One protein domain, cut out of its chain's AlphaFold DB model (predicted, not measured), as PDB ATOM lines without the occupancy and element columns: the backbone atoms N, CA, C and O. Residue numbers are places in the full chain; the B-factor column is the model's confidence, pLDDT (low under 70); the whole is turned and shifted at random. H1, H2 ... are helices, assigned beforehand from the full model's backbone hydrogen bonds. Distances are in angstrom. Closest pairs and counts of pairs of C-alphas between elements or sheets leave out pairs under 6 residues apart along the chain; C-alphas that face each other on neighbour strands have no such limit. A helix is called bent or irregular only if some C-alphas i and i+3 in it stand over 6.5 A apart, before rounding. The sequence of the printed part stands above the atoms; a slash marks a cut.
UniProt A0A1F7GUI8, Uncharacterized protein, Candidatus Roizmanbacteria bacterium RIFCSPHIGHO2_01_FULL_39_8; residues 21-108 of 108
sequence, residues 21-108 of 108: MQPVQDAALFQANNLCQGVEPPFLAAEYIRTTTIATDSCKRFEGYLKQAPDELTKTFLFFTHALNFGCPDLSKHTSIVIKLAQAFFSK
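Overview. This is residues 21 to 108 of the 108 residues of an uncharacterized protein of Candidatus Roizmanbacteria bacterium RIFCSPHIGHO2_01_FULL_39_8 (UniProt A0A1F7GUI8). Three helices, H2, H3 and H4, run nearly side by side with their centres in a triangle, and H1 and H5 cross each other steeply on the side of H4 away from H2 and H3. H4 sits in the middle. The printed part has 88 residues, with five named helices in the order H1 to H5 and no named strand: all helix. It is compact, with a radius of gyration of the C-alphas of 12.0 A, and spans 34 by 25 by 20 A.

Arrangement. Start with H1, residues 21 to 36. It touches H5, residues 91 to 106, closest at the C-alphas of Ala 28 and Ala 102, 4.3 A apart; the tilt, 68 degrees, is steep, only just short of about perpendicular. With residues 29 to 36 alone, H1 touches the hub H4, residues 72 to 84, closest at C-alphas 32 and 80, 5.8 A apart, at a steep tilt of 61 degrees. H3, residues 58 to 68, forms a helical hairpin with H4 at 5 degrees, its closest C-alphas being 66 and 75, 6.0 A apart. H2, residues 43 to 51, touches H4 at 21 degrees, the same way, closest at C-alphas 45 and 78, 5.3 A apart. H2 and H3 form a helical hairpin, closest at C-alphas 48 and 65, 6.8 A apart. Every O i to N i+4 pair is within hydrogen-bond range in H1, H2 and H4; in H3 it is 6 of 7, in H5 9 of 12.

Along the chain. Find C-alpha 21 at (194.947, 26.886, 175.554); H1 runs 22.3 A from there. H2 spans 12.2 A, H3 15.6 A and H4 17.9 A. H5 spans 18.4 A to C-alpha 106 at (208.859, 29.633, 177.152); it is irregular, with C-alphas 93 and 96 8.6 A apart, and has a kink of 63 degrees near residue 98.

Size, cuts and confidence. The C-alphas of Ala 55 and Lys 108, the two farthest apart, are 37.3 A apart. The printed part has no cut and no long link. Look for pLDDT under 70 at residues 54 to 56, 89 and 108.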
ATOM      1  N   MET A  21     194.301  28.193 175.560       77.38
ATOM      2  CA  MET A  21     194.947  26.886 175.554       77.38
ATOM      3  C   MET A  21     195.597  26.531 174.227       77.38
ATOM      4  O   MET A  21     196.610  25.837 174.236       77.38
ATOM      5  N   GLN A  22     195.101  27.083 173.119       81.69
ATOM      6  CA  GLN A  22     195.708  26.892 171.807       81.69
ATOM      7  C   GLN A  22     197.203  27.273 171.784       81.69
ATOM      8  O   GLN A  22     198.005  26.413 171.434       81.69
ATOM      9  N   PRO A  23     197.643  28.452 172.280       83.50
ATOM     10  CA  PRO A  23     199.065  28.808 172.260       83.50
ATOM     11  C   PRO A  23     199.939  27.886 173.121       83.50
ATOM     12  O   PRO A  23     201.102  27.652 172.806       83.50
ATOM     13  N   VAL A  24     199.387  27.351 174.216       84.06
ATOM     14  CA  VAL A  24     200.089  26.411 175.104       84.06
ATOM     15  C   VAL A  24     200.245  25.052 174.416       84.06
ATOM     16  O   VAL A  24     201.313  24.450 174.478       84.06
ATOM     17  N   GLN A  25     199.199  24.579 173.737       88.00
ATOM     18  CA  GLN A  25     199.235  23.343 172.957       88.00
ATOM     19  C   GLN A  25     200.198  23.457 171.770       88.00
ATOM     20  O   GLN A  25     201.017  22.561 171.574       88.00
ATOM     21  N   ASP A  26     200.164  24.575 171.044       88.75
ATOM     22  CA  ASP A  26     201.060  24.841 169.917       88.75
ATOM     23  C   ASP A  26     202.526  24.894 170.376       88.75
ATOM     24  O   ASP A  26     203.390  24.241 169.787       88.75
ATOM     25  N   ALA A  27     202.808  25.595 171.480       88.19
ATOM     26  CA  ALA A  27     204.138  25.636 172.088       88.19
ATOM     27  C   ALA A  27     204.621  24.243 172.524       88.19
ATOM     28  O   ALA A  27     205.772  23.876 172.277       88.19
ATOM     29  N   ALA A  28     203.746  23.445 173.143       90.06
ATOM     30  CA  ALA A  28     204.066  22.082 173.552       90.06
ATOM     31  C   ALA A  28     204.389  21.182 172.351       90.06
ATOM     32  O   ALA A  28     205.365  20.434 172.398       90.06
ATOM     33  N   LEU A  29     203.606  21.273 171.271       92.69
ATOM     34  CA  LEU A  29     203.847  20.536 170.028       92.69
ATOM     35  C   LEU A  29     205.164  20.948 169.371       92.69
ATOM     36  O   LEU A  29     205.934  20.080 168.962       92.69
ATOM     37  N   PHE A  30     205.453  22.248 169.312       92.62
ATOM     38  CA  PHE A  30     206.702  22.755 168.750       92.62
ATOM     39  C   PHE A  30     207.918  22.278 169.551       92.62
ATOM     40  O   PHE A  30     208.896  21.791 168.984       92.62
ATOM     41  N   GLN A  31     207.847  22.351 170.882       92.38
ATOM     42  CA  GLN A  31     208.912  21.859 171.750       92.38
ATOM     43  C   GLN A  31     209.094  20.345 171.638       92.38
ATOM     44  O   GLN A  31     210.229  19.877 171.559       92.38
ATOM     45  N   ALA A  32     207.999  19.581 171.601       93.00
ATOM     46  CA  ALA A  32     208.055  18.139 171.406       93.00
ATOM     47  C   ALA A  32     208.696  17.788 170.058       93.00
ATOM     48  O   ALA A  32     209.598  16.956 170.013       93.00
ATOM     49  N   ASN A  33     208.309  18.484 168.983       92.94
ATOM     50  CA  ASN A  33     208.917  18.325 167.665       92.94
ATOM     51  C   ASN A  33     210.430  18.568 167.710       92.94
ATOM     52  O   ASN A  33     211.190  17.727 167.248       92.94
ATOM     53  N   ASN A  34     210.879  19.668 168.320       92.56
ATOM     54  CA  ASN A  34     212.307  19.991 168.413       92.56
ATOM     55  C   ASN A  34     213.109  18.959 169.214       92.56
ATOM     56  O   ASN A  34     214.257  18.687 168.880       92.56
ATOM     57  N   LEU A  35     212.526  18.404 170.281       90.94
ATOM     58  CA  LEU A  35     213.173  17.374 171.096       90.94
ATOM     59  C   LEU A  35     213.227  16.016 170.384       90.94
ATOM     60  O   LEU A  35     214.157  15.247 170.610       90.94
ATOM     61  N   CYS A  36     212.238  15.718 169.542       92.56
ATOM     62  CA  CYS A  36     212.162  14.467 168.793       92.56
ATOM     63  C   CYS A  36     212.889  14.524 167.440       92.56
ATOM     64  O   CYS A  36     213.224  13.482 166.877       92.56
ATOM     65  N   GLN A  37     213.128  15.715 166.892       91.50
ATOM     66  CA  GLN A  37     213.709  15.884 165.565       91.50
ATOM     67  C   GLN A  37     215.122  15.294 165.491       91.50
ATOM     68  O   GLN A  37     216.022  15.695 166.222       91.50
ATOM     69  N   GLY A  38     215.323  14.354 164.564       87.06
ATOM     70  CA  GLY A  38     216.622  13.709 164.348       87.06
ATOM     71  C   GLY A  38     217.046  12.741 165.457       87.06
ATOM     72  O   GLY A  38     218.155  12.214 165.396       87.06
ATOM     73  N   VAL A  39     216.184  12.489 166.446       90.44
ATOM     74  CA  VAL A  39     216.416  11.522 167.521       90.44
ATOM     75  C   VAL A  39     215.679  10.225 167.188       90.44
ATOM     76  O   VAL A  39     214.525  10.244 166.759       90.44
ATOM     77  N   GLU A  40     216.343   9.084 167.369       91.44
ATOM     78  CA  GLU A  40     215.700   7.784 167.184       91.44
ATOM     79  C   GLU A  40     214.657   7.545 168.294       91.44
ATOM     80  O   GLU A  40     214.966   7.760 169.472       91.44
ATOM     81  N   PRO A  41     213.425   7.110 167.963       89.88
ATOM     82  CA  PRO A  41     212.414   6.840 168.973       89.88
ATOM     83  C   PRO A  41     212.880   5.754 169.955       89.88
ATOM     84  O   PRO A  41     213.262   4.666 169.518       89.88
ATOM     85  N   PRO A  42     212.778   5.979 171.278       93.12
ATOM     86  CA  PRO A  42     213.026   4.931 172.262       93.12
ATOM     87  C   PRO A  42     212.129   3.711 172.017       93.12
ATOM     88  O   PRO A  42     210.996   3.863 171.551       93.12
ATOM     89  N   PHE A  43     212.597   2.513 172.390       93.88
ATOM     90  CA  PHE A  43     211.908   1.237 172.124       93.88
ATOM     91  C   PHE A  43     210.402   1.287 172.415       93.88
ATOM     92  O   PHE A  43     209.590   0.920 171.571       93.88
ATOM     93  N   LEU A  44     210.019   1.807 173.584       92.25
ATOM     94  CA  LEU A  44     208.622   1.871 174.003       92.25
ATOM     95  C   LEU A  44     207.771   2.797 173.109       92.25
ATOM     96  O   LEU A  44     206.616   2.495 172.816       92.25
ATOM     97  N   ALA A  45     208.340   3.911 172.640       91.38
ATOM     98  CA  ALA A  45     207.674   4.805 171.696       91.38
ATOM     99  C   ALA A  45     207.578   4.185 170.295       91.38
ATOM    100  O   ALA A  45     206.531   4.279 169.654       91.38
ATOM    101  N   ALA A  46     208.629   3.493 169.845       91.19
ATOM    102  CA  ALA A  46     208.602   2.726 168.601       91.19
ATOM    103  C   ALA A  46     207.534   1.619 168.641       91.19
ATOM    104  O   ALA A  46     206.810   1.400 167.667       91.19
ATOM    105  N   GLU A  47     207.377   0.951 169.784       91.81
ATOM    106  CA  GLU A  47     206.349  -0.068 169.978       91.81
ATOM    107  C   GLU A  47     204.935   0.527 169.939       91.81
ATOM    108  O   GLU A  47     204.048  -0.033 169.287       91.81
ATOM    109  N   TYR A  48     204.730   1.693 170.560       91.62
ATOM    110  CA  TYR A  48     203.470   2.429 170.468       91.62
ATOM    111  C   TYR A  48     203.117   2.784 169.017       91.62
ATOM    112  O   TYR A  48     201.986   2.531 168.596       91.62
ATOM    113  N   ILE A  49     204.085   3.288 168.238       89.25
ATOM    114  CA  ILE A  49     203.923   3.587 166.804       89.25
ATOM    115  C   ILE A  49     203.509   2.330 166.034       89.25
ATOM    116  O   ILE A  49     202.557   2.352 165.260       89.25
ATOM    117  N   ARG A  50     204.214   1.218 166.253       89.31
ATOM    118  CA  ARG A  50     204.001  -0.031 165.514       89.31
ATOM    119  C   ARG A  50     202.634  -0.660 165.791       89.31
ATOM    120  O   ARG A  50     202.071  -1.319 164.922       89.31
ATOM    121  N   THR A  51     202.141  -0.539 167.019       88.06
ATOM    122  CA  THR A  51     200.947  -1.265 167.480       88.06
ATOM    123  C   THR A  51     199.668  -0.442 167.407       88.06
ATOM    124  O   THR A  51     198.577  -1.024 167.410       88.06
ATOM    125  N   THR A  52     199.772   0.887 167.352       84.19
ATOM    126  CA  THR A  52     198.630   1.808 167.353       84.19
ATOM    127  C   THR A  52     198.252   2.214 165.935       84.19
ATOM    128  O   THR A  52     199.094   2.364 165.060       84.19
ATOM    129  N   THR A  53     196.952   2.381 165.697       79.00
ATOM    130  CA  THR A  53     196.414   2.882 164.427       79.00
ATOM    131  C   THR A  53     195.373   3.965 164.703       79.00
ATOM    132  O   THR A  53     194.797   4.008 165.794       79.00
ATOM    133  N   ILE A  54     195.087   4.812 163.710       68.75
ATOM    134  CA  ILE A  54     194.100   5.904 163.821       68.75
ATOM    135  C   ILE A  54     192.683   5.374 164.130       68.75
ATOM    136  O   ILE A  54     191.907   6.043 164.801       68.75
ATOM    137  N   ALA A  55     192.344   4.154 163.699       63.84
ATOM    138  CA  ALA A  55     191.028   3.547 163.931       63.84
ATOM    139  C   ALA A  55     190.828   2.987 165.358       63.84
ATOM    140  O   ALA A  55     189.710   2.633 165.731       63.84
ATOM    141  N   THR A  56     191.897   2.869 166.153       63.47
ATOM    142  CA  THR A  56     191.841   2.368 167.539       63.47
ATOM    143  C   THR A  56     191.703   3.502 168.556       63.47
ATOM    144  O   THR A  56     192.060   4.635 168.255       63.47
ATOM    145  N   ASP A  57     191.220   3.203 169.774       71.50
ATOM    146  CA  ASP A  57     191.174   4.137 170.919       71.50
ATOM    147  C   ASP A  57     192.604   4.540 171.342       71.50
ATOM    148  O   ASP A  57     193.214   3.981 172.263       71.50
ATOM    149  N   SER A  58     193.183   5.462 170.569       79.06
ATOM    150  CA  SER A  58     194.594   5.841 170.598       79.06
ATOM    151  C   SER A  58     194.968   6.534 171.905       79.06
ATOM    152  O   SER A  58     196.113   6.393 172.338       79.06
ATOM    153  N   CYS A  59     194.006   7.189 172.569       85.06
ATOM    154  CA  CYS A  59     194.178   7.825 173.877       85.06
ATOM    155  C   CYS A  59     194.365   6.791 174.993       85.06
ATOM    156  O   CYS A  59     195.334   6.886 175.743       85.06
ATOM    157  N   LYS A  60     193.512   5.756 175.082       86.00
ATOM    158  CA  LYS A  60     193.698   4.702 176.102       86.00
ATOM    159  C   LYS A  60     195.026   3.972 175.937       86.00
ATOM    160  O   LYS A  60     195.692   3.653 176.920       86.00
ATOM    161  N   ARG A  61     195.427   3.710 174.690       87.62
ATOM    162  CA  ARG A  61     196.735   3.107 174.405       87.62
ATOM    163  C   ARG A  61     197.876   4.037 174.781       87.62
ATOM    164  O   ARG A  61     198.791   3.593 175.468       87.62
ATOM    165  N   PHE A  62     197.794   5.306 174.392       92.06
ATOM    166  CA  PHE A  62     198.765   6.321 174.783       92.06
ATOM    167  C   PHE A  62     198.955   6.352 176.303       92.06
ATOM    168  O   PHE A  62     200.084   6.241 176.766       92.06
ATOM    169  N   GLU A  63     197.876   6.394 177.089       90.31
ATOM    170  CA  GLU A  63     197.953   6.369 178.556       90.31
ATOM    171  C   GLU A  63     198.616   5.093 179.099       90.31
ATOM    172  O   GLU A  63     199.371   5.151 180.072       90.31
ATOM    173  N   GLY A  64     198.359   3.942 178.473       92.25
ATOM    174  CA  GLY A  64     198.990   2.671 178.826       92.25
ATOM    175  C   GLY A  64     200.505   2.672 178.601       92.25
ATOM    176  O   GLY A  64     201.254   2.239 179.478       92.25
ATOM    177  N   TYR A  65     200.961   3.193 177.462       94.00
ATOM    178  CA  TYR A  65     202.389   3.338 177.163       94.00
ATOM    179  C   TYR A  65     203.040   4.436 178.014       94.00
ATOM    180  O   TYR A  65     204.142   4.256 178.522       94.00
ATOM    181  N   LEU A  66     202.336   5.542 178.260       93.69
ATOM    182  CA  LEU A  66     202.823   6.653 179.076       93.69
ATOM    183  C   LEU A  66     203.145   6.218 180.515       93.69
ATOM    184  O   LEU A  66     204.138   6.668 181.079       93.69
ATOM    185  N   LYS A  67     202.342   5.321 181.103       93.56
ATOM    186  CA  LYS A  67     202.597   4.754 182.442       93.56
ATOM    187  C   LYS A  67     203.862   3.899 182.511       93.56
ATOM    188  O   LYS A  67     204.436   3.764 183.585       93.56
ATOM    189  N   GLN A  68     204.268   3.315 181.387       94.25
ATOM    190  CA  GLN A  68     205.455   2.466 181.277       94.25
ATOM    191  C   GLN A  68     206.705   3.259 180.879       94.25
ATOM    192  O   GLN A  68     207.810   2.728 180.950       94.25
ATOM    193  N   ALA A  69     206.546   4.517 180.454       94.44
ATOM    194  CA  ALA A  69     207.640   5.343 179.973       94.44
ATOM    195  C   ALA A  69     208.637   5.652 181.106       94.44
ATOM    196  O   ALA A  69     208.260   6.320 182.078       94.44
ATOM    197  N   PRO A  70     209.901   5.201 180.989       90.94
ATOM    198  CA  PRO A  70     210.863   5.272 182.087       90.94
ATOM    199  C   PRO A  70     211.440   6.678 182.283       90.94
ATOM    200  O   PRO A  70     211.925   7.005 183.363       90.94
ATOM    201  N   ASP A  71     211.367   7.522 181.257       91.31
ATOM    202  CA  ASP A  71     212.013   8.827 181.215       91.31
ATOM    203  C   ASP A  71     211.178   9.859 180.431       91.31
ATOM    204  O   ASP A  71     210.202   9.532 179.747       91.31
ATOM    205  N   GLU A  72     211.552  11.133 180.549       89.56
ATOM    206  CA  GLU A  72     210.826  12.243 179.923       89.56
ATOM    207  C   GLU A  72     211.006  12.309 178.397       89.56
ATOM    208  O   GLU A  72     210.093  12.770 177.708       89.56
ATOM    209  N   LEU A  73     212.117  11.811 177.840       91.00
ATOM    210  CA  LEU A  73     212.309  11.746 176.388       91.00
ATOM    211  C   LEU A  73     211.329  10.738 175.779       91.00
ATOM    212  O   LEU A  73     210.611  11.074 174.836       91.00
ATOM    213  N   THR A  74     211.201   9.550 176.375       94.38
ATOM    214  CA  THR A  74     210.211   8.544 175.962       94.38
ATOM    215  C   THR A  74     208.784   9.092 176.053       94.38
ATOM    216  O   THR A  74     208.008   8.939 175.109       94.38
ATOM    217  N   LYS A  75     208.429   9.790 177.143       94.38
ATOM    218  CA  LYS A  75     207.105  10.434 177.277       94.38
ATOM    219  C   LYS A  75     206.865  11.499 176.209       94.38
ATOM    220  O   LYS A  75     205.760  11.581 175.676       94.38
ATOM    221  N   THR A  76     207.891  12.283 175.881       93.88
ATOM    222  CA  THR A  76     207.818  13.319 174.843       93.88
ATOM    223  C   THR A  76     207.582  12.696 173.470       93.88
ATOM    224  O   THR A  76     206.677  13.131 172.761       93.88
ATOM    225  N   PHE A  77     208.296  11.618 173.130       94.88
ATOM    226  CA  PHE A  77     208.082  10.867 171.890       94.88
ATOM    227  C   PHE A  77     206.685  10.253 171.796       94.88
ATOM    228  O   PHE A  77     206.045  10.329 170.743       94.88
ATOM    229  N   LEU A  78     206.193   9.665 172.891       94.81
ATOM    230  CA  LEU A  78     204.834   9.128 172.964       94.81
ATOM    231  C   LEU A  78     203.795  10.231 172.747       94.81
ATOM    232  O   LEU A  78     202.871  10.039 171.960       94.81
ATOM    233  N   PHE A  79     203.954  11.384 173.403       94.25
ATOM    234  CA  PHE A  79     203.043  12.521 173.261       94.25
ATOM    235  C   PHE A  79     203.067  13.090 171.840       94.25
ATOM    236  O   PHE A  79     202.012  13.234 171.231       94.25
ATOM    237  N   PHE A  80     204.258  13.349 171.294       92.88
ATOM    238  CA  PHE A  80     204.447  13.857 169.936       92.88
ATOM    239  C   PHE A  80     203.792  12.943 168.897       92.88
ATOM    240  O   PHE A  80     202.989  13.388 168.078       92.88
ATOM    241  N   THR A  81     204.068  11.640 168.992       91.00
ATOM    242  CA  THR A  81     203.477  10.624 168.119       91.00
ATOM    243  C   THR A  81     201.961  10.575 168.274       91.00
ATOM    244  O   THR A  81     201.239  10.558 167.280       91.00
ATOM    245  N   HIS A  82     201.458  10.533 169.509       91.56
ATOM    246  CA  HIS A  82     200.025  10.457 169.768       91.56
ATOM    247  C   HIS A  82     199.287  11.673 169.204       91.56
ATOM    248  O   HIS A  82     198.256  11.522 168.548       91.56
ATOM    249  N   ALA A  83     199.845  12.865 169.416       88.75
ATOM    250  CA  ALA A  83     199.256  14.115 168.975       88.75
ATOM    251  C   ALA A  83     199.269  14.263 167.447       88.75
ATOM    252  O   ALA A  83     198.222  14.570 166.879       88.75
ATOM    253  N   LEU A  84     200.409  14.016 166.781       83.50
ATOM    254  CA  LEU A  84     200.557  14.271 165.341       83.50
ATOM    255  C   LEU A  84     200.260  13.065 164.445       83.50
ATOM    256  O   LEU A  84     199.599  13.225 163.423       83.50
ATOM    257  N   ASN A  85     200.721  11.864 164.802       78.75
ATOM    258  CA  ASN A  85     200.619  10.690 163.921       78.75
ATOM    259  C   ASN A  85     199.293   9.942 164.087       78.75
ATOM    260  O   ASN A  85     198.777   9.379 163.122       78.75
ATOM    261  N   PHE A  86     198.739   9.924 165.302       80.81
ATOM    262  CA  PHE A  86     197.467   9.246 165.579       80.81
ATOM    263  C   PHE A  86     196.281  10.190 165.754       80.81
ATOM    264  O   PHE A  86     195.151   9.708 165.796       80.81
ATOM    265  N   GLY A  87     196.535  11.499 165.810       75.81
ATOM    266  CA  GLY A  87     195.518  12.536 165.919       75.81
ATOM    267  C   GLY A  87     194.794  12.489 167.259       75.81
ATOM    268  O   GLY A  87     193.779  11.809 167.406       75.81
ATOM    269  N   CYS A  88     195.278  13.251 168.240       81.94
ATOM    270  CA  CYS A  88     194.513  13.485 169.461       81.94
ATOM    271  C   CYS A  88     193.563  14.679 169.243       81.94
ATOM    272  O   CYS A  88     194.041  15.800 169.067       81.94
ATOM    273  N   PRO A  89     192.230  14.478 169.253       69.12
ATOM    274  CA  PRO A  89     191.265  15.540 168.953       69.12
ATOM    275  C   PRO A  89     191.183  16.616 170.044       69.12
ATOM    276  O   PRO A  89     190.637  17.687 169.801       69.12
ATOM    277  N   ASP A  90     191.690  16.330 171.246       76.75
ATOM    278  CA  ASP A  90     191.688  17.259 172.370       76.75
ATOM    279  C   ASP A  90     192.904  17.023 173.276       76.75
ATOM    280  O   ASP A  90     192.884  16.198 174.195       76.75
ATOM    281  N   LEU A  91     193.963  17.798 173.037       81.31
ATOM    282  CA  LEU A  91     195.191  17.747 173.828       81.31
ATOM    283  C   LEU A  91     195.004  18.233 175.270       81.31
ATOM    284  O   LEU A  91     195.865  17.960 176.110       81.31
ATOM    285  N   SER A  92     193.892  18.898 175.612       77.62
ATOM    286  CA  SER A  92     193.627  19.297 177.001       77.62
ATOM    287  C   SER A  92     193.464  18.084 177.925       77.62
ATOM    288  O   SER A  92     193.783  18.151 179.112       77.62
ATOM    289  N   LYS A  93     193.127  16.908 177.388       80.00
ATOM    290  CA  LYS A  93     193.140  15.647 178.150       80.00
ATOM    291  C   LYS A  93     194.534  15.247 178.638       80.00
ATOM    292  O   LYS A  93     194.663  14.451 179.563       80.00
ATOM    293  N   HIS A  94     195.581  15.840 178.069       85.38
ATOM    294  CA  HIS A  94     196.979  15.630 178.437       85.38
ATOM    295  C   HIS A  94     197.593  16.884 179.081       85.38
ATOM    296  O   HIS A  94     198.799  17.112 178.975       85.38
ATOM    297  N   THR A  95     196.766  17.687 179.768       82.50
ATOM    298  CA  THR A  95     197.121  19.002 180.341       82.50
ATOM    299  C   THR A  95     198.467  19.008 181.071       82.50
ATOM    300  O   THR A  95     199.257  19.927 180.878       82.50
ATOM    301  N   SER A  96     198.778  17.993 181.884       82.88
ATOM    302  CA  SER A  96     200.032  17.966 182.650       82.88
ATOM    303  C   SER A  96     201.285  17.890 181.770       82.88
ATOM    304  O   SER A  96     202.283  18.534 182.083       82.88
ATOM    305  N   ILE A  97     201.240  17.139 180.667       88.81
ATOM    306  CA  ILE A  97     202.345  17.019 179.705       88.81
ATOM    307  C   ILE A  97     202.433  18.288 178.859       88.81
ATOM    308  O   ILE A  97     203.516  18.846 178.700       88.81
ATOM    309  N   VAL A  98     201.282  18.773 178.381       86.69
ATOM    310  CA  VAL A  98     201.171  19.999 177.580       86.69
ATOM    311  C   VAL A  98     201.764  21.194 178.326       86.69
ATOM    312  O   VAL A  98     202.626  21.881 177.787       86.69
ATOM    313  N   ILE A  99     201.381  21.406 179.590       85.62
ATOM    314  CA  ILE A  99     201.905  22.513 180.399       85.62
ATOM    315  C   ILE A  99     203.415  22.380 180.605       85.62
ATOM    316  O   ILE A  99     204.129  23.360 180.420       85.62
ATOM    317  N   LYS A 100     203.920  21.189 180.953       86.94
ATOM    318  CA  LYS A 100     205.361  20.978 181.179       86.94
ATOM    319  C   LYS A 100     206.194  21.285 179.933       86.94
ATOM    320  O   LYS A 100     207.200  21.984 180.026       86.94
ATOM    321  N   LEU A 101     205.768  20.789 178.770       87.81
ATOM    322  CA  LEU A 101     206.465  21.033 177.506       87.81
ATOM    323  C   LEU A 101     206.383  22.505 177.091       87.81
ATOM    324  O   LEU A 101     207.391  23.082 176.689       87.81
ATOM    325  N   ALA A 102     205.221  23.142 177.252       85.31
ATOM    326  CA  ALA A 102     205.063  24.567 176.977       85.31
ATOM    327  C   ALA A 102     205.912  25.442 177.916       85.31
ATOM    328  O   ALA A 102     206.532  26.402 177.475       85.31
ATOM    329  N   GLN A 103     206.005  25.104 179.204       85.94
ATOM    330  CA  GLN A 103     206.890  25.805 180.139       85.94
ATOM    331  C   GLN A 103     208.353  25.710 179.694       85.94
ATOM    332  O   GLN A 103     209.049  26.723 179.681       85.94
ATOM    333  N   ALA A 104     208.806  24.524 179.274       80.56
ATOM    334  CA  ALA A 104     210.158  24.335 178.752       80.56
ATOM    335  C   ALA A 104     210.418  25.145 177.468       80.56
ATOM    336  O   ALA A 104     211.542  25.595 177.255       80.56
ATOM    337  N   PHE A 105     209.390  25.352 176.638       81.56
ATOM    338  CA  PHE A 105     209.458  26.219 175.462       81.56
ATOM    339  C   PHE A 105     209.651  27.694 175.840       81.56
ATOM    340  O   PHE A 105     210.563  28.336 175.335       81.56
ATOM    341  N   PHE A 106     208.828  28.217 176.756       79.25
ATOM    342  CA  PHE A 106     208.859  29.633 177.152       79.25
ATOM    343  C   PHE A 106     209.998  30.005 178.111       79.25
ATOM    344  O   PHE A 106     210.203  31.184 178.379       79.25
ATOM    345  N   SER A 107     210.715  29.023 178.657       75.19
ATOM    346  CA  SER A 107     211.856  29.259 179.557       75.19
ATOM    347  C   SER A 107     213.187  29.480 178.818       75.19
ATOM    348  O   SER A 107     214.223  29.581 179.475       75.19
ATOM    349  N   LYS A 108     213.177  29.500 177.478       56.00
ATOM    350  CA  LYS A 108     214.334  29.755 176.606       56.00
ATOM    351  C   LYS A 108     214.300  31.171 176.050       56.00
ATOM    352  O   LYS A 108     215.402  31.740 175.905       56.00
TER     353      LYS A 108